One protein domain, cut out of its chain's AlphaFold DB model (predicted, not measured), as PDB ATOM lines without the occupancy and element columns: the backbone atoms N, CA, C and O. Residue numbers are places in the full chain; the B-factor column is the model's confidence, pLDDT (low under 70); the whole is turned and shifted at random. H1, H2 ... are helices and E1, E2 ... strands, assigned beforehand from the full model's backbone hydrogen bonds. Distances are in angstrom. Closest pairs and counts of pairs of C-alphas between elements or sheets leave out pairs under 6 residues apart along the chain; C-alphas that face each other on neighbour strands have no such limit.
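Overview. This is residues 15 to 137 and 159 to 172 of the 240 residues of the protein "Hypothetical protein" of Lotharella oceanica (UniProt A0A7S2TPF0). With little regular structure, two twisted four-stranded sheets stand face to face as a sandwich hung with long loops, while residues 167 to 172 stick out. Of 137 printed residues, 45 are in named elements, mostly strand: E1 to E8, then H1. Both sheets are antiparallel, ordered E1-E2-E3-E4 and E5-E6-E7-E8. The whole is compact, radius of gyration of the C-alphas 15.8 A, spanning 50 by 43 by 30 A.

Along the chain. Find C-alpha 15 at (13.928, 75.432, -17.942), where E1, residues 15 to 19, begins; E2 is 49 to 53, E3 66 to 70, E4 85 to 88. Then come E5, 103 to 108, 14.6 A; E6, 114 to 118; E7, 124 to 129, 16.7 A; E8, 159 to 162; and H1, 168 to 172, ending at (-15.480, 81.815, -24.918).

Arrangement. E1 to E4 form a meander, each strand the antiparallel neighbour of the one before; look at N 51 and O 68, 2.9 A, between E2 and E3. E5 to E7 form another, with N 116 and O 125 at 2.8 A. Between sheets, the closest C-alphas of E1 and E5 are those of Gly 16 and Asp 105, 4.3 A. H1, its O i to N i+4 pair within hydrogen-bond range, is not on either sheet.

Size, cuts and confidence. Residues 138 to 158 are not printed; C-alphas 137 and 159 are 14.5 A apart. The links from E1 through E5 are long. Confidence is under 70 at residues 76, 130 to 137 and 159 to 172.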
ATOM      1  N   LEU A  15      14.459  74.762 -16.744       97.56
ATOM      2  CA  LEU A  15      13.928  75.432 -17.942       97.56
ATOM      3  C   LEU A  15      13.267  76.782 -17.644       97.56
ATOM      4  O   LEU A  15      13.441  77.715 -18.424       97.56
ATOM      5  N   GLY A  16      12.557  76.900 -16.522       97.25
ATOM      6  CA  GLY A  16      11.882  78.127 -16.101       97.25
ATOM      7  C   GLY A  16      12.401  78.618 -14.758       97.25
ATOM      8  O   GLY A  16      12.724  77.820 -13.874       97.25
ATOM      9  N   ILE A  17      12.480  79.939 -14.603       96.88
ATOM     10  CA  ILE A  17      12.812  80.598 -13.339       96.88
ATOM     11  C   ILE A  17      11.995  81.876 -13.178       96.88
ATOM     12  O   ILE A  17      11.932  82.706 -14.082       96.88
ATOM     13  N   VAL A  18      11.419  82.068 -11.994       96.88
ATOM     14  CA  VAL A  18      10.701  83.295 -11.640       96.88
ATOM     15  C   VAL A  18      11.019  83.708 -10.207       96.88
ATOM     16  O   VAL A  18      11.128  82.866  -9.318       96.88
ATOM     17  N   PHE A  19      11.170  85.011  -9.974       94.56
ATOM     18  CA  PHE A  19      11.325  85.573  -8.632       94.56
ATOM     19  C   PHE A  19       9.967  85.999  -8.088       94.56
ATOM     20  O   PHE A  19       9.221  86.722  -8.756       94.56
ATOM     21  N   TYR A  20       9.650  85.559  -6.875       93.31
ATOM     22  CA  TYR A  20       8.360  85.838  -6.274       93.31
ATOM     23  C   TYR A  20       8.290  87.269  -5.748       93.31
ATOM     24  O   TYR A  20       9.118  87.705  -4.949       93.31
ATOM     25  N   LYS A  21       7.268  87.998  -6.192       89.88
ATOM     26  CA  LYS A  21       6.909  89.319  -5.679       89.88
ATOM     27  C   LYS A  21       5.694  89.144  -4.779       89.88
ATOM     28  O   LYS A  21       4.560  89.289  -5.237       89.88
ATOM     29  N   GLY A  22       5.950  88.733  -3.538       81.12
ATOM     30  CA  GLY A  22       4.917  88.588  -2.521       81.12
ATOM     31  C   GLY A  22       4.128  89.888  -2.365       81.12
ATOM     32  O   GLY A  22       4.665  90.982  -2.515       81.12
ATOM     33  N   ARG A  23       2.825  89.782  -2.103       79.50
ATOM     34  CA  ARG A  23       1.991  90.941  -1.765       79.50
ATOM     35  C   ARG A  23       1.354  90.729  -0.406       79.50
ATOM     36  O   ARG A  23       0.451  89.915  -0.258       79.50
ATOM     37  N   SER A  24       1.777  91.537   0.555       71.69
ATOM     38  CA  SER A  24       1.236  91.561   1.917       71.69
ATOM     39  C   SER A  24      -0.153  92.203   2.020       71.69
ATOM     40  O   SER A  24      -0.868  91.983   2.991       71.69
ATOM     41  N   SER A  25      -0.595  92.964   1.012       72.75
ATOM     42  CA  SER A  25      -1.880  93.689   1.030       72.75
ATOM     43  C   SER A  25      -2.990  93.030   0.197       72.75
ATOM     44  O   SER A  25      -3.803  93.728  -0.402       72.75
ATOM     45  N   LEU A  26      -3.028  91.693   0.123       77.94
ATOM     46  CA  LEU A  26      -4.061  90.963  -0.632       77.94
ATOM     47  C   LEU A  26      -5.357  90.707   0.153       77.94
ATOM     48  O   LEU A  26      -6.339  90.283  -0.443       77.94
ATOM     49  N   TRP A  27      -5.388  90.985   1.459       70.44
ATOM     50  CA  TRP A  27      -6.481  90.602   2.367       70.44
ATOM     51  C   TRP A  27      -7.866  91.179   2.012       70.44
ATOM     52  O   TRP A  27      -8.874  90.611   2.417       70.44
ATOM     53  N   ASN A  28      -7.937  92.271   1.241       78.19
ATOM     54  CA  ASN A  28      -9.195  92.882   0.786       78.19
ATOM     55  C   ASN A  28      -9.520  92.596  -0.699       78.19
ATOM     56  O   ASN A  28     -10.514  93.090  -1.224       78.19
ATOM     57  N   ASP A  29      -8.688  91.830  -1.414       87.31
ATOM     58  CA  ASP A  29      -9.004  91.417  -2.786       87.31
ATOM     59  C   ASP A  29      -9.804  90.109  -2.737       87.31
ATOM     60  O   ASP A  29      -9.249  89.028  -2.530       87.31
ATOM     61  N   THR A  30     -11.119  90.193  -2.951       87.75
ATOM     62  CA  THR A  30     -12.036  89.037  -2.962       87.75
ATOM     63  C   THR A  30     -11.659  87.981  -4.005       87.75
ATOM     64  O   THR A  30     -12.038  86.825  -3.874       87.75
ATOM     65  N   TYR A  31     -10.905  88.338  -5.049       87.62
ATOM     66  CA  TYR A  31     -10.426  87.370  -6.038       87.62
ATOM     67  C   TYR A  31      -9.152  86.646  -5.583       87.62
ATOM     68  O   TYR A  31      -8.890  85.524  -6.015       87.62
ATOM     69  N   CYS A  32      -8.352  87.276  -4.723       89.19
ATOM     70  CA  CYS A  32      -7.131  86.694  -4.171       89.19
ATOM     71  C   CYS A  32      -7.321  86.120  -2.761       89.19
ATOM     72  O   CYS A  32      -6.344  85.692  -2.144       89.19
ATOM     73  N   THR A  33      -8.556  86.098  -2.258       86.88
ATOM     74  CA  THR A  33      -8.892  85.583  -0.934       86.88
ATOM     75  C   THR A  33     -10.031  84.573  -0.997       86.88
ATOM     76  O   THR A  33     -10.947  84.685  -1.806       86.88
ATOM     77  N   VAL A  34      -9.975  83.567  -0.129       84.62
ATOM     78  CA  VAL A  34     -11.063  82.619   0.127       84.62
ATOM     79  C   VAL A  34     -11.313  82.648   1.627       84.62
ATOM     80  O   VAL A  34     -10.377  82.491   2.406       84.62
ATOM     81  N   ASN A  35     -12.556  82.916   2.038       84.75
ATOM     82  CA  ASN A  35     -12.935  83.082   3.449       84.75
ATOM     83  C   ASN A  35     -12.040  84.085   4.210       84.75
ATOM     84  O   ASN A  35     -11.663  83.860   5.356       84.75
ATOM     85  N   GLY A  36     -11.652  85.182   3.547       79.38
ATOM     86  CA  GLY A  36     -10.793  86.222   4.126       79.38
ATOM     87  C   GLY A  36      -9.300  85.880   4.194       79.38
ATOM     88  O   GLY A  36      -8.521  86.698   4.670       79.38
ATOM     89  N   SER A  37      -8.873  84.712   3.701       82.12
ATOM     90  CA  SER A  37      -7.462  84.306   3.671       82.12
ATOM     91  C   SER A  37      -6.881  84.317   2.270       82.12
ATOM     92  O   SER A  37      -7.533  83.885   1.320       82.12
ATOM     93  N   ALA A  38      -5.642  84.793   2.137       85.38
ATOM     94  CA  ALA A  38      -4.945  84.849   0.859       85.38
ATOM     95  C   ALA A  38      -4.684  83.442   0.295       85.38
ATOM     96  O   ALA A  38      -4.281  82.536   1.019       85.38
ATOM     97  N   VAL A  39      -4.880  83.272  -1.016       88.19
ATOM     98  CA  VAL A  39      -4.633  81.989  -1.709       88.19
ATOM     99  C   VAL A  39      -3.217  81.866  -2.281       88.19
ATOM    100  O   VAL A  39      -2.821  80.792  -2.731       88.19
ATOM    101  N   GLY A  40      -2.453  82.957  -2.320       89.50
ATOM    102  CA  GLY A  40      -1.070  82.956  -2.802       89.50
ATOM    103  C   GLY A  40      -0.096  82.292  -1.840       89.50
ATOM    104  O   GLY A  40      -0.418  82.081  -0.674       89.50
ATOM    105  N   LEU A  41       1.109  81.986  -2.321       90.62
ATOM    106  CA  LEU A  41       2.208  81.481  -1.492       90.62
ATOM    107  C   LEU A  41       2.613  82.503  -0.412       90.62
ATOM    108  O   LEU A  41       2.432  83.708  -0.608       90.62
ATOM    109  N   SER A  42       3.195  82.023   0.696       89.31
ATOM    110  CA  SER A  42       3.594  82.866   1.838       89.31
ATOM    111  C   SER A  42       4.425  84.079   1.410       89.31
ATOM    112  O   SER A  42       5.394  83.950   0.660       89.31
ATOM    113  N   THR A  43       4.070  85.256   1.924       88.19
ATOM    114  CA  THR A  43       4.788  86.513   1.676       88.19
ATOM    115  C   THR A  43       6.215  86.503   2.207       88.19
ATOM    116  O   THR A  43       7.043  87.238   1.683       88.19
ATOM    117  N   ASP A  44       6.543  85.623   3.153       88.00
ATOM    118  CA  ASP A  44       7.916  85.461   3.653       88.00
ATOM    119  C   ASP A  44       8.868  84.924   2.579       88.00
ATOM    120  O   ASP A  44      10.088  84.969   2.724       88.00
ATOM    121  N   TRP A  45       8.320  84.397   1.480       90.50
ATOM    122  CA  TRP A  45       9.094  83.947   0.329       90.50
ATOM    123  C   TRP A  45       9.304  85.058  -0.704       90.50
ATOM    124  O   TRP A  45       9.753  84.782  -1.819       90.50
ATOM    125  N   GLU A  46       8.968  86.308  -0.385       91.00
ATOM    126  CA  GLU A  46       9.253  87.440  -1.262       91.00
ATOM    127  C   GLU A  46      10.752  87.501  -1.606       91.00
ATOM    128  O   GLU A  46      11.640  87.323  -0.772       91.00
ATOM    129  N   GLY A  47      11.047  87.691  -2.892       91.50
ATOM    130  CA  GLY A  47      12.404  87.681  -3.426       91.50
ATOM    131  C   GLY A  47      13.008  86.290  -3.628       91.50
ATOM    132  O   GLY A  47      14.079  86.194  -4.220       91.50
ATOM    133  N   HIS A  48      12.353  85.207  -3.198       94.62
ATOM    134  CA  HIS A  48      12.829  83.853  -3.489       94.62
ATOM    135  C   HIS A  48      12.647  83.509  -4.970       94.62
ATOM    136  O   HIS A  48      11.716  83.991  -5.622       94.62
ATOM    137  N   ALA A  49      13.511  82.639  -5.496       95.75
ATOM    138  CA  ALA A  49      13.381  82.133  -6.859       95.75
ATOM    139  C   ALA A  49      12.666  80.781  -6.876       95.75
ATOM    140  O   ALA A  49      12.867  79.939  -6.003       95.75
ATOM    141  N   PHE A  50      11.870  80.556  -7.908       97.56
ATOM    142  CA  PHE A  50      11.155  79.314  -8.158       97.56
ATOM    143  C   PHE A  50      11.627  78.778  -9.492       97.56
ATOM    144  O   PHE A  50      11.663  79.527 -10.465       97.56
ATOM    145  N   VAL A  51      12.030  77.511  -9.521       98.19
ATOM    146  CA  VAL A  51      12.674  76.907 -10.689       98.19
ATOM    147  C   VAL A  51      11.982  75.600 -11.032       98.19
ATOM    148  O   VAL A  51      11.799  74.743 -10.165       98.19
ATOM    149  N   SER A  52      11.606  75.435 -12.296       98.19
ATOM    150  CA  SER A  52      11.085  74.182 -12.842       98.19
ATOM    151  C   SER A  52      12.224  73.318 -13.374       98.19
ATOM    152  O   SER A  52      13.044  73.749 -14.185       98.19
ATOM    153  N   PHE A  53      12.260  72.066 -12.930       97.62
ATOM    154  CA  PHE A  53      13.150  71.027 -13.427       97.62
ATOM    155  C   PHE A  53      12.352  70.049 -14.282       97.62
ATOM    156  O   PHE A  53      11.552  69.267 -13.765       97.62
ATOM    157  N   HIS A  54      12.614  70.063 -15.586       96.75
ATOM    158  CA  HIS A  54      11.882  69.276 -16.583       96.75
ATOM    159  C   HIS A  54      12.130  67.776 -16.488       96.75
ATOM    160  O   HIS A  54      11.275  66.966 -16.850       96.75
ATOM    161  N   GLY A  55      13.292  67.402 -15.953       94.38
ATOM    162  CA  GLY A  55      13.648  66.014 -15.722       94.38
ATOM    163  C   GLY A  55      14.694  65.456 -16.680       94.38
ATOM    164  O   GLY A  55      14.840  65.878 -17.827       94.38
ATOM    165  N   SER A  56      15.438  64.472 -16.190       93.50
ATOM    166  CA  SER A  56      16.489  63.798 -16.940       93.50
ATOM    167  C   SER A  56      15.913  62.879 -18.014       93.50
ATOM    168  O   SER A  56      15.174  61.936 -17.712       93.50
ATOM    169  N   TRP A  57      16.350  63.075 -19.254       89.62
ATOM    170  CA  TRP A  57      16.047  62.158 -20.352       89.62
ATOM    171  C   TRP A  57      17.045  60.989 -20.451       89.62
ATOM    172  O   TRP A  57      16.678  59.938 -20.960       89.62
ATOM    173  N   ASN A  58      18.270  61.142 -19.927       89.69
ATOM    174  CA  ASN A  58      19.361  60.165 -20.069       89.69
ATOM    175  C   ASN A  58      20.061  59.842 -18.733       89.69
ATOM    176  O   ASN A  58      21.247  60.117 -18.553       89.69
ATOM    177  N   ARG A  59      19.314  59.314 -17.761       90.44
ATOM    178  CA  ARG A  59      19.874  58.728 -16.533       90.44
ATOM    179  C   ARG A  59      19.128  57.451 -16.183       90.44
ATOM    180  O   ARG A  59      17.923  57.381 -16.404       90.44
ATOM    181  N   GLU A  60      19.848  56.503 -15.587       89.62
ATOM    182  CA  GLU A  60      19.266  55.288 -15.006       89.62
ATOM    183  C   GLU A  60      18.317  55.638 -13.856       89.62
ATOM    184  O   GLU A  60      17.145  55.287 -13.908       89.62
ATOM    185  N   THR A  61      18.792  56.414 -12.872       90.81
ATOM    186  CA  THR A  61      17.944  56.995 -11.819       90.81
ATOM    187  C   THR A  61      17.469  58.390 -12.236       90.81
ATOM    188  O   THR A  61      18.302  59.309 -12.344       90.81
ATOM    189  N   PRO A  62      16.158  58.594 -12.458       92.06
ATOM    190  CA  PRO A  62      15.633  59.884 -12.875       92.06
ATOM    191  C   PRO A  62      15.889  60.989 -11.843       92.06
ATOM    192  O   PRO A  62      15.832  60.775 -10.637       92.06
ATOM    193  N   THR A  63      16.139  62.206 -12.319       92.94
ATOM    194  CA  THR A  63      16.203  63.428 -11.498       92.94
ATOM    195  C   THR A  63      15.450  64.559 -12.187       92.94
ATOM    196  O   THR A  63      15.190  64.476 -13.382       92.94
ATOM    197  N   GLY A  64      15.121  65.620 -11.454       93.75
ATOM    198  CA  GLY A  64      14.276  66.717 -11.906       93.75
ATOM    199  C   GLY A  64      12.814  66.349 -11.716       93.75
ATOM    200  O   GLY A  64      12.472  65.859 -10.644       93.75
ATOM    201  N   TYR A  65      11.976  66.592 -12.725       96.19
ATOM    202  CA  TYR A  65      10.529  66.357 -12.661       96.19
ATOM    203  C   TYR A  65       9.883  67.049 -11.453       96.19
ATOM    204  O   TYR A  65       9.023  66.490 -10.775       96.19
ATOM    205  N   LYS A  66      10.337  68.259 -11.131       96.12
ATOM    206  CA  LYS A  66       9.909  68.965  -9.926       96.12
ATOM    207  C   LYS A  66       9.964  70.468 -10.076       96.12
ATOM    208  O   LYS A  66      10.637  70.983 -10.961       96.12
ATOM    209  N   VAL A  67       9.285  71.164  -9.179       97.44
ATOM    210  CA  VAL A  67       9.475  72.596  -8.957       97.44
ATOM    211  C   VAL A  67      10.164  72.769  -7.617       97.44
ATOM    212  O   VAL A  67       9.802  72.101  -6.647       97.44
ATOM    213  N   VAL A  68      11.163  73.642  -7.567       96.94
ATOM    214  CA  VAL A  68      11.932  73.936  -6.356       96.94
ATOM    215  C   VAL A  68      11.877  75.419  -6.025       96.94
ATOM    216  O   VAL A  68      11.713  76.260  -6.909       96.94
ATOM    217  N   ARG A  69      12.060  75.734  -4.747       96.69
ATOM    218  CA  ARG A  69      12.218  77.091  -4.225       96.69
ATOM    219  C   ARG A  69      13.666  77.286  -3.793       96.69
ATOM    220  O   ARG A  69      14.167  76.516  -2.980       96.69
ATOM    221  N   VAL A  70      14.323  78.318  -4.305       96.25
ATOM    222  CA  VAL A  70      15.653  78.769  -3.887       96.25
ATOM    223  C   VAL A  70      15.463  79.951  -2.933       96.25
ATOM    224  O   VAL A  70      14.917  80.975  -3.361       96.25
ATOM    225  N   PRO A  71      15.867  79.841  -1.657       94.94
ATOM    226  CA  PRO A  71      15.670  80.912  -0.694       94.94
ATOM    227  C   PRO A  71      16.672  82.047  -0.921       94.94
ATOM    228  O   PRO A  71      17.841  81.815  -1.238       94.94
ATOM    229  N   PHE A  72      16.210  83.280  -0.734       92.62
ATOM    230  CA  PHE A  72      17.031  84.491  -0.749       92.62
ATOM    231  C   PHE A  72      16.795  85.263   0.545       92.62
ATOM    232  O   PHE A  72      15.685  85.271   1.067       92.62
ATOM    233  N   SER A  73      17.840  85.895   1.083       81.31
ATOM    234  CA  SER A  73      17.771  86.529   2.407       81.31
ATOM    235  C   SER A  73      16.866  87.756   2.439       81.31
ATOM    236  O   SER A  73      16.267  88.015   3.469       81.31
ATOM    237  N   ASN A  74      16.818  88.515   1.342       74.00
ATOM    238  CA  ASN A  74      16.003  89.716   1.190       74.00
ATOM    239  C   ASN A  74      15.688  89.944  -0.297       74.00
ATOM    240  O   ASN A  74      16.497  89.554  -1.153       74.00
ATOM    241  N   PRO A  75      14.582  90.635  -0.619       70.19
ATOM    242  CA  PRO A  75      14.318  91.109  -1.972       70.19
ATOM    243  C   PRO A  75      15.482  91.972  -2.477       70.19
ATOM    244  O   PRO A  75      15.932  92.887  -1.789       70.19
ATOM    245  N   GLY A  76      15.988  91.671  -3.674       69.00
ATOM    246  CA  GLY A  76      17.115  92.398  -4.272       69.00
ATOM    247  C   GLY A  76      18.508  91.950  -3.816       69.00
ATOM    248  O   GLY A  76      19.488  92.577  -4.204       69.00
ATOM    249  N   ASN A  77      18.625  90.880  -3.021       77.00
ATOM    250  CA  ASN A  77      19.913  90.225  -2.802       77.00
ATOM    251  C   ASN A  77      20.257  89.309  -3.989       77.00
ATOM    252  O   ASN A  77      19.452  88.471  -4.384       77.00
ATOM    253  N   ASP A  78      21.486  89.403  -4.493       76.94
ATOM    254  CA  ASP A  78      21.966  88.595  -5.622       76.94
ATOM    255  C   ASP A  78      22.459  87.198  -5.201       76.94
ATOM    256  O   ASP A  78      22.920  86.410  -6.030       76.94
ATOM    257  N   THR A  79      22.425  86.886  -3.899       85.06
ATOM    258  CA  THR A  79      22.964  85.633  -3.352       85.06
ATOM    259  C   THR A  79      21.883  84.815  -2.634       85.06
ATOM    260  O   THR A  79      21.274  85.330  -1.692       85.06
ATOM    261  N   PRO A  80      21.677  83.538  -3.021       90.31
ATOM    262  CA  PRO A  80      20.831  82.604  -2.284       90.31
ATOM    263  C   PRO A  80      21.276  82.467  -0.828       90.31
ATOM    264  O   PRO A  80      22.471  82.442  -0.533       90.31
ATOM    265  N   SER A  81      20.319  82.340   0.087       89.62
ATOM    266  CA  SER A  81      20.581  82.178   1.522       89.62
ATOM    267  C   SER A  81      20.761  80.719   1.953       89.62
ATOM    268  O   SER A  81      21.120  80.466   3.101       89.62
ATOM    269  N   GLY A  82      20.540  79.751   1.058       89.50
ATOM    270  CA  GLY A  82      20.648  78.328   1.371       89.50
ATOM    271  C   GLY A  82      20.382  77.414   0.176       89.50
ATOM    272  O   GLY A  82      20.259  77.868  -0.960       89.50
ATOM    273  N   LEU A  83      20.300  76.106   0.445       92.75
ATOM    274  CA  LEU A  83      19.932  75.107  -0.561       92.75
ATOM    275  C   LEU A  83      18.469  75.268  -0.986       92.75
ATOM    276  O   LEU A  83      17.627  75.726  -0.213       92.75
ATOM    277  N   TYR A  84      18.165  74.848  -2.212       94.56
ATOM    278  CA  TYR A  84      16.787  74.808  -2.679       94.56
ATOM    279  C   TYR A  84      15.992  73.697  -1.985       94.56
ATOM    280  O   TYR A  84      16.531  72.641  -1.651       94.56
ATOM    281  N   SER A  85      14.694  73.928  -1.820       94.12
ATOM    282  CA  SER A  85      13.733  72.965  -1.281       94.12
ATOM    283  C   SER A  85      12.737  72.542  -2.357       94.12
ATOM    284  O   SER A  85      12.297  73.370  -3.158       94.12
ATOM    285  N   ASP A  86      12.352  71.269  -2.363       93.31
ATOM    286  CA  ASP A  86      11.353  70.750  -3.296       93.31
ATOM    287  C   ASP A  86       9.955  71.266  -2.921       93.31
ATOM    288  O   ASP A  86       9.558  71.223  -1.760       93.31
ATOM    289  N   LEU A  87       9.226  71.773  -3.916       93.56
ATOM    290  CA  LEU A  87       7.913  72.406  -3.768       93.56
ATOM    291  C   LEU A  87       6.796  71.538  -4.363       93.56
ATOM    292  O   LEU A  87       5.749  71.341  -3.759       93.56
ATOM    293  N   LEU A  88       7.049  71.010  -5.560       94.12
ATOM    294  CA  LEU A  88       6.205  70.040  -6.250       94.12
ATOM    295  C   LEU A  88       7.113  68.919  -6.731       94.12
ATOM    296  O   LEU A  88       7.932  69.158  -7.613       94.12
ATOM    297  N   ARG A  89       6.980  67.719  -6.172       92.44
ATOM    298  CA  ARG A  89       7.750  66.534  -6.571       92.44
ATOM    299  C   ARG A  89       6.886  65.284  -6.485       92.44
ATOM    300  O   ARG A  89       5.900  65.273  -5.752       92.44
ATOM    301  N   HIS A  90       7.290  64.238  -7.193       86.62
ATOM    302  CA  HIS A  90       6.728  62.913  -6.982       86.62
ATOM    303  C   HIS A  90       7.241  62.326  -5.654       86.62
ATOM    304  O   HIS A  90       8.383  62.581  -5.253       86.62
ATOM    305  N   ASP A  91       6.394  61.554  -4.973       77.69
ATOM    306  CA  ASP A  91       6.764  60.766  -3.799       77.69
ATOM    307  C   ASP A  91       7.191  59.362  -4.209       77.69
ATOM    308  O   ASP A  91       6.446  58.656  -4.879       77.69
ATOM    309  N   GLY A  92       8.383  58.949  -3.780       74.50
ATOM    310  CA  GLY A  92       8.929  57.633  -4.093       74.50
ATOM    311  C   GLY A  92      10.437  57.660  -4.352       74.50
ATOM    312  O   GLY A  92      11.067  58.714  -4.249       74.50
ATOM    313  N   PRO A  93      11.030  56.493  -4.666       70.44
ATOM    314  CA  PRO A  93      12.460  56.378  -4.957       70.44
ATOM    315  C   PRO A  93      12.854  57.033  -6.291       70.44
ATOM    316  O   PRO A  93      14.011  57.421  -6.457       70.44
ATOM    317  N   ASP A  94      11.899  57.192  -7.212       78.69
ATOM    318  CA  ASP A  94      12.094  57.839  -8.507       78.69
ATOM    319  C   ASP A  94      11.495  59.246  -8.528       78.69
ATOM    320  O   ASP A  94      10.466  59.523  -7.919       78.69
ATOM    321  N   ALA A  95      12.097  60.140  -9.311       83.69
ATOM    322  CA  ALA A  95      11.569  61.492  -9.491       83.69
ATOM    323  C   ALA A  95      10.378  61.566 -10.471       83.69
ATOM    324  O   ALA A  95       9.722  62.600 -10.563       83.69
ATOM    325  N   ARG A  96      10.114  60.509 -11.252       89.81
ATOM    326  CA  ARG A  96       9.151  60.538 -12.366       89.81
ATOM    327  C   ARG A  96       7.713  60.368 -11.899       89.81
ATOM    328  O   ARG A  96       7.402  59.475 -11.127       89.81
ATOM    329  N   TRP A  97       6.819  61.151 -12.488       91.75
ATOM    330  CA  TRP A  97       5.381  61.027 -12.278       91.75
ATOM    331  C   TRP A  97       4.796  59.941 -13.179       91.75
ATOM    332  O   TRP A  97       5.056  59.940 -14.382       91.75
ATOM    333  N   GLY A  98       3.929  59.079 -12.639       90.12
ATOM    334  CA  GLY A  98       3.197  58.084 -13.440       90.12
ATOM    335  C   GLY A  98       2.304  58.700 -14.527       90.12
ATOM    336  O   GLY A  98       2.059  58.077 -15.553       90.12
ATOM    337  N   SER A  99       1.873  59.955 -14.348       90.38
ATOM    338  CA  SER A  99       1.146  60.733 -15.361       90.38
ATOM    339  C   SER A  99       2.018  61.213 -16.525       90.38
ATOM    340  O   SER A  99       1.483  61.701 -17.514       90.38
ATOM    341  N   GLY A 100       3.345  61.133 -16.396       92.62
ATOM    342  CA  GLY A 100       4.293  61.716 -17.339       92.62
ATOM    343  C   GLY A 100       4.545  63.214 -17.149       92.62
ATOM    344  O   GLY A 100       5.221  63.784 -17.991       92.62
ATOM    345  N   PHE A 101       4.048  63.842 -16.077       94.75
ATOM    346  CA  PHE A 101       4.199  65.284 -15.824       94.75
ATOM    347  C   PHE A 101       5.665  65.762 -15.845       94.75
ATOM    348  O   PHE A 101       6.526  65.194 -15.163       94.75
ATOM    349  N   ARG A 102       5.943  66.821 -16.617       96.62
ATOM    350  CA  ARG A 102       7.268  67.422 -16.832       96.62
ATOM    351  C   ARG A 102       7.206  68.955 -16.761       96.62
ATOM    352  O   ARG A 102       6.868  69.606 -17.745       96.62
ATOM    353  N   PRO A 103       7.576  69.560 -15.619       97.75
ATOM    354  CA  PRO A 103       7.574  71.014 -15.459       97.75
ATOM    355  C   PRO A 103       8.436  71.729 -16.502       97.75
ATOM    356  O   PRO A 103       9.633  71.464 -16.589       97.75
ATOM    357  N   VAL A 104       7.860  72.674 -17.244       98.31
ATOM    358  CA  VAL A 104       8.595  73.501 -18.214       98.31
ATOM    359  C   VAL A 104       8.813  74.898 -17.662       98.31
ATOM    360  O   VAL A 104       9.943  75.231 -17.325       98.31
ATOM    361  N   ASP A 105       7.758  75.695 -17.519       98.19
ATOM    362  CA  ASP A 105       7.851  77.082 -17.070       98.19
ATOM    363  C   ASP A 105       7.018  77.321 -15.808       98.19
ATOM    364  O   ASP A 105       6.118  76.543 -15.471       98.19
ATOM    365  N   VAL A 106       7.359  78.392 -15.098       98.25
ATOM    366  CA  VAL A 106       6.770  78.798 -13.825       98.25
ATOM    367  C   VAL A 106       6.462  80.288 -13.830       98.25
ATOM    368  O   VAL A 106       7.319  81.110 -14.140       98.25
ATOM    369  N   VAL A 107       5.248  80.661 -13.429       98.12
ATOM    370  CA  VAL A 107       4.848  82.072 -13.354       98.12
ATOM    371  C   VAL A 107       3.908  82.333 -12.188       98.12
ATOM    372  O   VAL A 107       3.061  81.508 -11.853       98.12
ATOM    373  N   PHE A 108       4.050  83.502 -11.570       96.69
ATOM    374  CA  PHE A 108       3.129  83.973 -10.543       96.69
ATOM    375  C   PHE A 108       2.023  84.832 -11.141       96.69
ATOM    376  O   PHE A 108       2.277  85.683 -11.995       96.69
ATOM    377  N   ASP A 109       0.801  84.656 -10.648       93.94
ATOM    378  CA  ASP A 109      -0.268  85.619 -10.894       93.94
ATOM    379  C   ASP A 109      -0.254  86.774  -9.878       93.94
ATOM    380  O   ASP A 109       0.562  86.831  -8.955       93.94
ATOM    381  N   ARG A 110      -1.201  87.711 -10.021       91.62
ATOM    382  CA  ARG A 110      -1.305  88.868  -9.118       91.62
ATOM    383  C   ARG A 110      -1.641  88.501  -7.668       91.62
ATOM    384  O   ARG A 110      -1.440  89.336  -6.790       91.62
ATOM    385  N   CYS A 111      -2.198  87.310  -7.455       91.50
ATOM    386  CA  CYS A 111      -2.595  86.799  -6.151       91.50
ATOM    387  C   CYS A 111      -1.472  86.016  -5.471       91.50
ATOM    388  O   CYS A 111      -1.657  85.585  -4.341       91.50
ATOM    389  N   GLY A 112      -0.339  85.809  -6.148       93.12
ATOM    390  CA  GLY A 112       0.793  85.048  -5.640       93.12
ATOM    391  C   GLY A 112       0.640  83.533  -5.747       93.12
ATOM    392  O   GLY A 112       1.354  82.799  -5.067       93.12
ATOM    393  N   ARG A 113      -0.270  83.038  -6.593       94.56
ATOM    394  CA  ARG A 113      -0.356  81.611  -6.936       94.56
ATOM    395  C   ARG A 113       0.695  81.278  -7.988       94.56
ATOM    396  O   ARG A 113       0.893  82.064  -8.917       94.56
ATOM    397  N   LEU A 114       1.335  80.120  -7.867       96.88
ATOM    398  CA  LEU A 114       2.355  79.668  -8.813       96.88
ATOM    399  C   LEU A 114       1.740  78.726  -9.846       96.88
ATOM    400  O   LEU A 114       1.242  77.658  -9.506       96.88
ATOM    401  N   TYR A 115       1.808  79.114 -11.110       98.06
ATOM    402  CA  TYR A 115       1.384  78.316 -12.251       98.06
ATOM    403  C   TYR A 115       2.592  77.584 -12.821       98.06
ATOM    404  O   TYR A 115       3.652  78.183 -12.986       98.06
ATOM    405  N   VAL A 116       2.419  76.304 -13.134       98.38
ATOM    406  CA  VAL A 116       3.455  75.425 -13.678       98.38
ATOM    407  C   VAL A 116       2.926  74.797 -14.955       98.38
ATOM    408  O   VAL A 116       1.902  74.114 -14.916       98.38
ATOM    409  N   SER A 117       3.601  75.014 -16.079       98.31
ATOM    410  CA  SER A 117       3.237  74.366 -17.340       98.31
ATOM    411  C   SER A 117       3.897  72.994 -17.474       98.31
ATOM    412  O   SER A 117       5.018  72.789 -17.009       98.31
ATOM    413  N   ASP A 118       3.229  72.078 -18.170       96.69
ATOM    414  CA  ASP A 118       3.731  70.742 -18.479       96.69
ATOM    415  C   ASP A 118       3.503  70.392 -19.951       96.69
ATOM    416  O   ASP A 118       2.364  70.353 -20.422       96.69
ATOM    417  N   ASP A 119       4.593  70.131 -20.673       96.81
ATOM    418  CA  ASP A 119       4.557  69.807 -22.101       96.81
ATOM    419  C   ASP A 119       4.117  68.369 -22.385       96.81
ATOM    420  O   ASP A 119       3.548  68.108 -23.443       96.81
ATOM    421  N   ALA A 120       4.341  67.439 -21.459       95.50
ATOM    422  CA  ALA A 120       4.027  66.034 -21.668       95.50
ATOM    423  C   ALA A 120       2.529  65.755 -21.538       95.50
ATOM    424  O   ALA A 120       1.979  64.994 -22.333       95.50
ATOM    425  N   THR A 121       1.853  66.373 -20.561       94.19
ATOM    426  CA  THR A 121       0.397  66.209 -20.394       94.19
ATOM    427  C   THR A 121      -0.426  67.358 -20.976       94.19
ATOM    428  O   THR A 121      -1.650  67.243 -21.048       94.19
ATOM    429  N   GLY A 122       0.214  68.462 -21.385       93.62
ATOM    430  CA  GLY A 122      -0.458  69.662 -21.896       93.62
ATOM    431  C   GLY A 122      -1.238  70.439 -20.829       93.62
ATOM    432  O   GLY A 122      -2.147  71.201 -21.159       93.62
ATOM    433  N   LYS A 123      -0.935  70.220 -19.544       94.94
ATOM    434  CA  LYS A 123      -1.658  70.809 -18.407       94.94
ATOM    435  C   LYS A 123      -0.920  72.012 -17.827       94.94
ATOM    436  O   LYS A 123       0.294  72.154 -17.957       94.94
ATOM    437  N   ILE A 124      -1.678  72.844 -17.116       96.94
ATOM    438  CA  ILE A 124      -1.148  73.861 -16.209       96.94
ATOM    439  C   ILE A 124      -1.615  73.510 -14.800       96.94
ATOM    440  O   ILE A 124      -2.812  73.345 -14.561       96.94
ATOM    441  N   VAL A 125      -0.671  73.377 -13.876       94.75
ATOM    442  CA  VAL A 125      -0.934  73.100 -12.460       94.75
ATOM    443  C   VAL A 125      -0.785  74.392 -11.672       94.75
ATOM    444  O   VAL A 125       0.113  75.183 -11.954       94.75
ATOM    445  N   VAL A 126      -1.653  74.609 -10.684       95.88
ATOM    446  CA  VAL A 126      -1.588  75.775  -9.798       95.88
ATOM    447  C   VAL A 126      -1.230  75.321  -8.391       95.88
ATOM    448  O   VAL A 126      -1.904  74.460  -7.824       95.88
ATOM    449  N   LEU A 127      -0.180  75.918  -7.831       94.44
ATOM    450  CA  LEU A 127       0.165  75.814  -6.422       94.44
ATOM    451  C   LEU A 127      -0.339  77.067  -5.714       94.44
ATOM    452  O   LEU A 127       0.008  78.197  -6.072       94.44
ATOM    453  N   ALA A 128      -1.157  76.836  -4.699       90.25
ATOM    454  CA  ALA A 128      -1.760  77.849  -3.854       90.25
ATOM    455  C   ALA A 128      -1.586  77.445  -2.385       90.25
ATOM    456  O   ALA A 128      -1.416  76.258  -2.075       90.25
ATOM    457  N   SER A 129      -1.632  78.425  -1.485       84.75
ATOM    458  CA  SER A 129      -1.638  78.145  -0.049       84.75
ATOM    459  C   SER A 129      -2.928  77.433   0.339       84.75
ATOM    460  O   SER A 129      -4.021  77.777  -0.122       84.75
ATOM    461  N   LYS A 130      -2.799  76.419   1.192       69.62
ATOM    462  CA  LYS A 130      -3.937  75.715   1.771       69.62
ATOM    463  C   LYS A 130      -4.643  76.628   2.770       69.62
ATOM    464  O   LYS A 130      -4.019  77.139   3.690       69.62
ATOM    465  N   TYR A 131      -5.954  76.787   2.628       51.03
ATOM    466  CA  TYR A 131      -6.778  77.347   3.696       51.03
ATOM    467  C   TYR A 131      -7.112  76.226   4.693       51.03
ATOM    468  O   TYR A 131      -7.652  75.203   4.273       51.03
ATOM    469  N   ARG A 132      -6.730  76.393   5.973       49.22
ATOM    470  CA  ARG A 132      -7.003  75.509   7.135       49.22
ATOM    471  C   ARG A 132      -7.384  74.070   6.781       49.22
ATOM    472  O   ARG A 132      -8.569  73.831   6.620       49.22
ATOM    473  N   ASN A 133      -6.448  73.123   6.679       41.69
ATOM    474  CA  ASN A 133      -6.664  71.662   6.563       41.69
ATOM    475  C   ASN A 133      -7.848  71.085   5.743       41.69
ATOM    476  O   ASN A 133      -8.031  69.870   5.715       41.69
ATOM    477  N   THR A 134      -8.559  71.895   4.967       40.38
ATOM    478  CA  THR A 134      -9.802  71.553   4.293       40.38
ATOM    479  C   THR A 134      -9.462  71.483   2.814       40.38
ATOM    480  O   THR A 134      -8.857  72.419   2.281       40.38
ATOM    481  N   PRO A 135      -9.758  70.368   2.133       35.09
ATOM    482  CA  PRO A 135      -9.535  70.275   0.703       35.09
ATOM    483  C   PRO A 135     -10.299  71.404   0.010       35.09
ATOM    484  O   PRO A 135     -11.483  71.618   0.266       35.09
ATOM    485  N   ILE A 136      -9.601  72.135  -0.860       44.12
ATOM    486  CA  ILE A 136     -10.175  73.190  -1.694       44.12
ATOM    487  C   ILE A 136     -10.993  72.501  -2.794       44.12
ATOM    488  O   ILE A 136     -10.584  72.423  -3.951       44.12
ATOM    489  N   THR A 137     -12.129  71.914  -2.425       41.66
ATOM    490  CA  THR A 137     -13.164  71.539  -3.386       41.66
ATOM    491  C   THR A 137     -13.715  72.847  -3.936       41.66
ATOM    492  O   THR A 137     -13.964  73.776  -3.172       41.66
ATOM    493  N   LEU A 159       1.386  73.089   0.775       46.44
ATOM    494  CA  LEU A 159       0.924  73.423  -0.574       46.44
ATOM    495  C   LEU A 159      -0.075  72.395  -1.086       46.44
ATOM    496  O   LEU A 159       0.154  71.190  -0.989       46.44
ATOM    497  N   LEU A 160      -1.156  72.870  -1.702       47.84
ATOM    498  CA  LEU A 160      -2.066  72.018  -2.459       47.84
ATOM    499  C   LEU A 160      -1.908  72.311  -3.951       47.84
ATOM    500  O   LEU A 160      -2.097  73.441  -4.400       47.84
ATOM    501  N   ALA A 161      -1.576  71.277  -4.724       41.69
ATOM    502  CA  ALA A 161      -1.672  71.312  -6.176       41.69
ATOM    503  C   ALA A 161      -3.133  71.045  -6.569       41.69
ATOM    504  O   ALA A 161      -3.610  69.913  -6.476       41.69
ATOM    505  N   VAL A 162      -3.858  72.087  -6.982       42.94
ATOM    506  CA  VAL A 162      -5.253  71.964  -7.435       42.94
ATOM    507  C   VAL A 162      -5.273  71.922  -8.962       42.94
ATOM    508  O   VAL A 162      -4.813  72.846  -9.636       42.94
ATOM    509  N   TYR A 163      -5.807  70.836  -9.523       35.84
ATOM    510  CA  TYR A 163      -6.004  70.671 -10.963       35.84
ATOM    511  C   TYR A 163      -7.291  71.381 -11.387       35.84
ATOM    512  O   TYR A 163      -8.383  70.843 -11.218       35.84
ATOM    513  N   ILE A 164      -7.181  72.578 -11.961       41.38
ATOM    514  CA  ILE A 164      -8.321  73.235 -12.609       41.38
ATOM    515  C   ILE A 164      -8.238  72.932 -14.103       41.38
ATOM    516  O   ILE A 164      -7.431  73.509 -14.828       41.38
ATOM    517  N   ILE A 165      -9.089  72.021 -14.572       42.50
ATOM    518  CA  ILE A 165      -9.403  71.913 -15.998       42.50
ATOM    519  C   ILE A 165     -10.158  73.196 -16.329       42.50
ATOM    520  O   ILE A 165     -11.287  73.351 -15.881       42.50
ATOM    521  N   VAL A 166      -9.550  74.140 -17.048       43.62
ATOM    522  CA  VAL A 166     -10.287  75.292 -17.583       43.62
ATOM    523  C   VAL A 166     -11.127  74.754 -18.739       43.62
ATOM    524  O   VAL A 166     -10.558  74.435 -19.787       43.62
ATOM    525  N   PRO A 167     -12.454  74.586 -18.592       47.28
ATOM    526  CA  PRO A 167     -13.246  74.118 -19.710       47.28
ATOM    527  C   PRO A 167     -13.249  75.230 -20.767       47.28
ATOM    528  O   PRO A 167     -13.386  76.410 -20.438       47.28
ATOM    529  N   LEU A 168     -13.096  74.866 -22.042       51.22
ATOM    530  CA  LEU A 168     -13.041  75.786 -23.197       51.22
ATOM    531  C   LEU A 168     -14.172  76.840 -23.218       51.22
ATOM    532  O   LEU A 168     -14.010  77.920 -23.782       51.22
ATOM    533  N   VAL A 169     -15.290  76.568 -22.541       50.59
ATOM    534  CA  VAL A 169     -16.398  77.511 -22.315       50.59
ATOM    535  C   VAL A 169     -15.992  78.771 -21.537       50.59
ATOM    536  O   VAL A 169     -16.499  79.845 -21.847       50.59
ATOM    537  N   CYS A 170     -15.045  78.705 -20.596       46.78
ATOM    538  CA  CYS A 170     -14.582  79.889 -19.859       46.78
ATOM    539  C   CYS A 170     -13.820  80.874 -20.762       46.78
ATOM    540  O   CYS A 170     -13.958  82.085 -20.603       46.78
ATOM    541  N   VAL A 171     -13.077  80.373 -21.755       55.72
ATOM    542  CA  VAL A 171     -12.369  81.212 -22.738       55.72
ATOM    543  C   VAL A 171     -13.369  81.924 -23.657       55.72
ATOM    544  O   VAL A 171     -13.226  83.117 -23.921       55.72
ATOM    545  N   ALA A 172     -14.435  81.234 -24.076       51.84
ATOM    546  CA  ALA A 172     -15.480  81.815 -24.918       51.84
ATOM    547  C   ALA A 172     -16.263  82.939 -24.211       51.84
ATOM    548  O   ALA A 172     -16.550  83.964 -24.829       51.84
TER     549      ALA A 172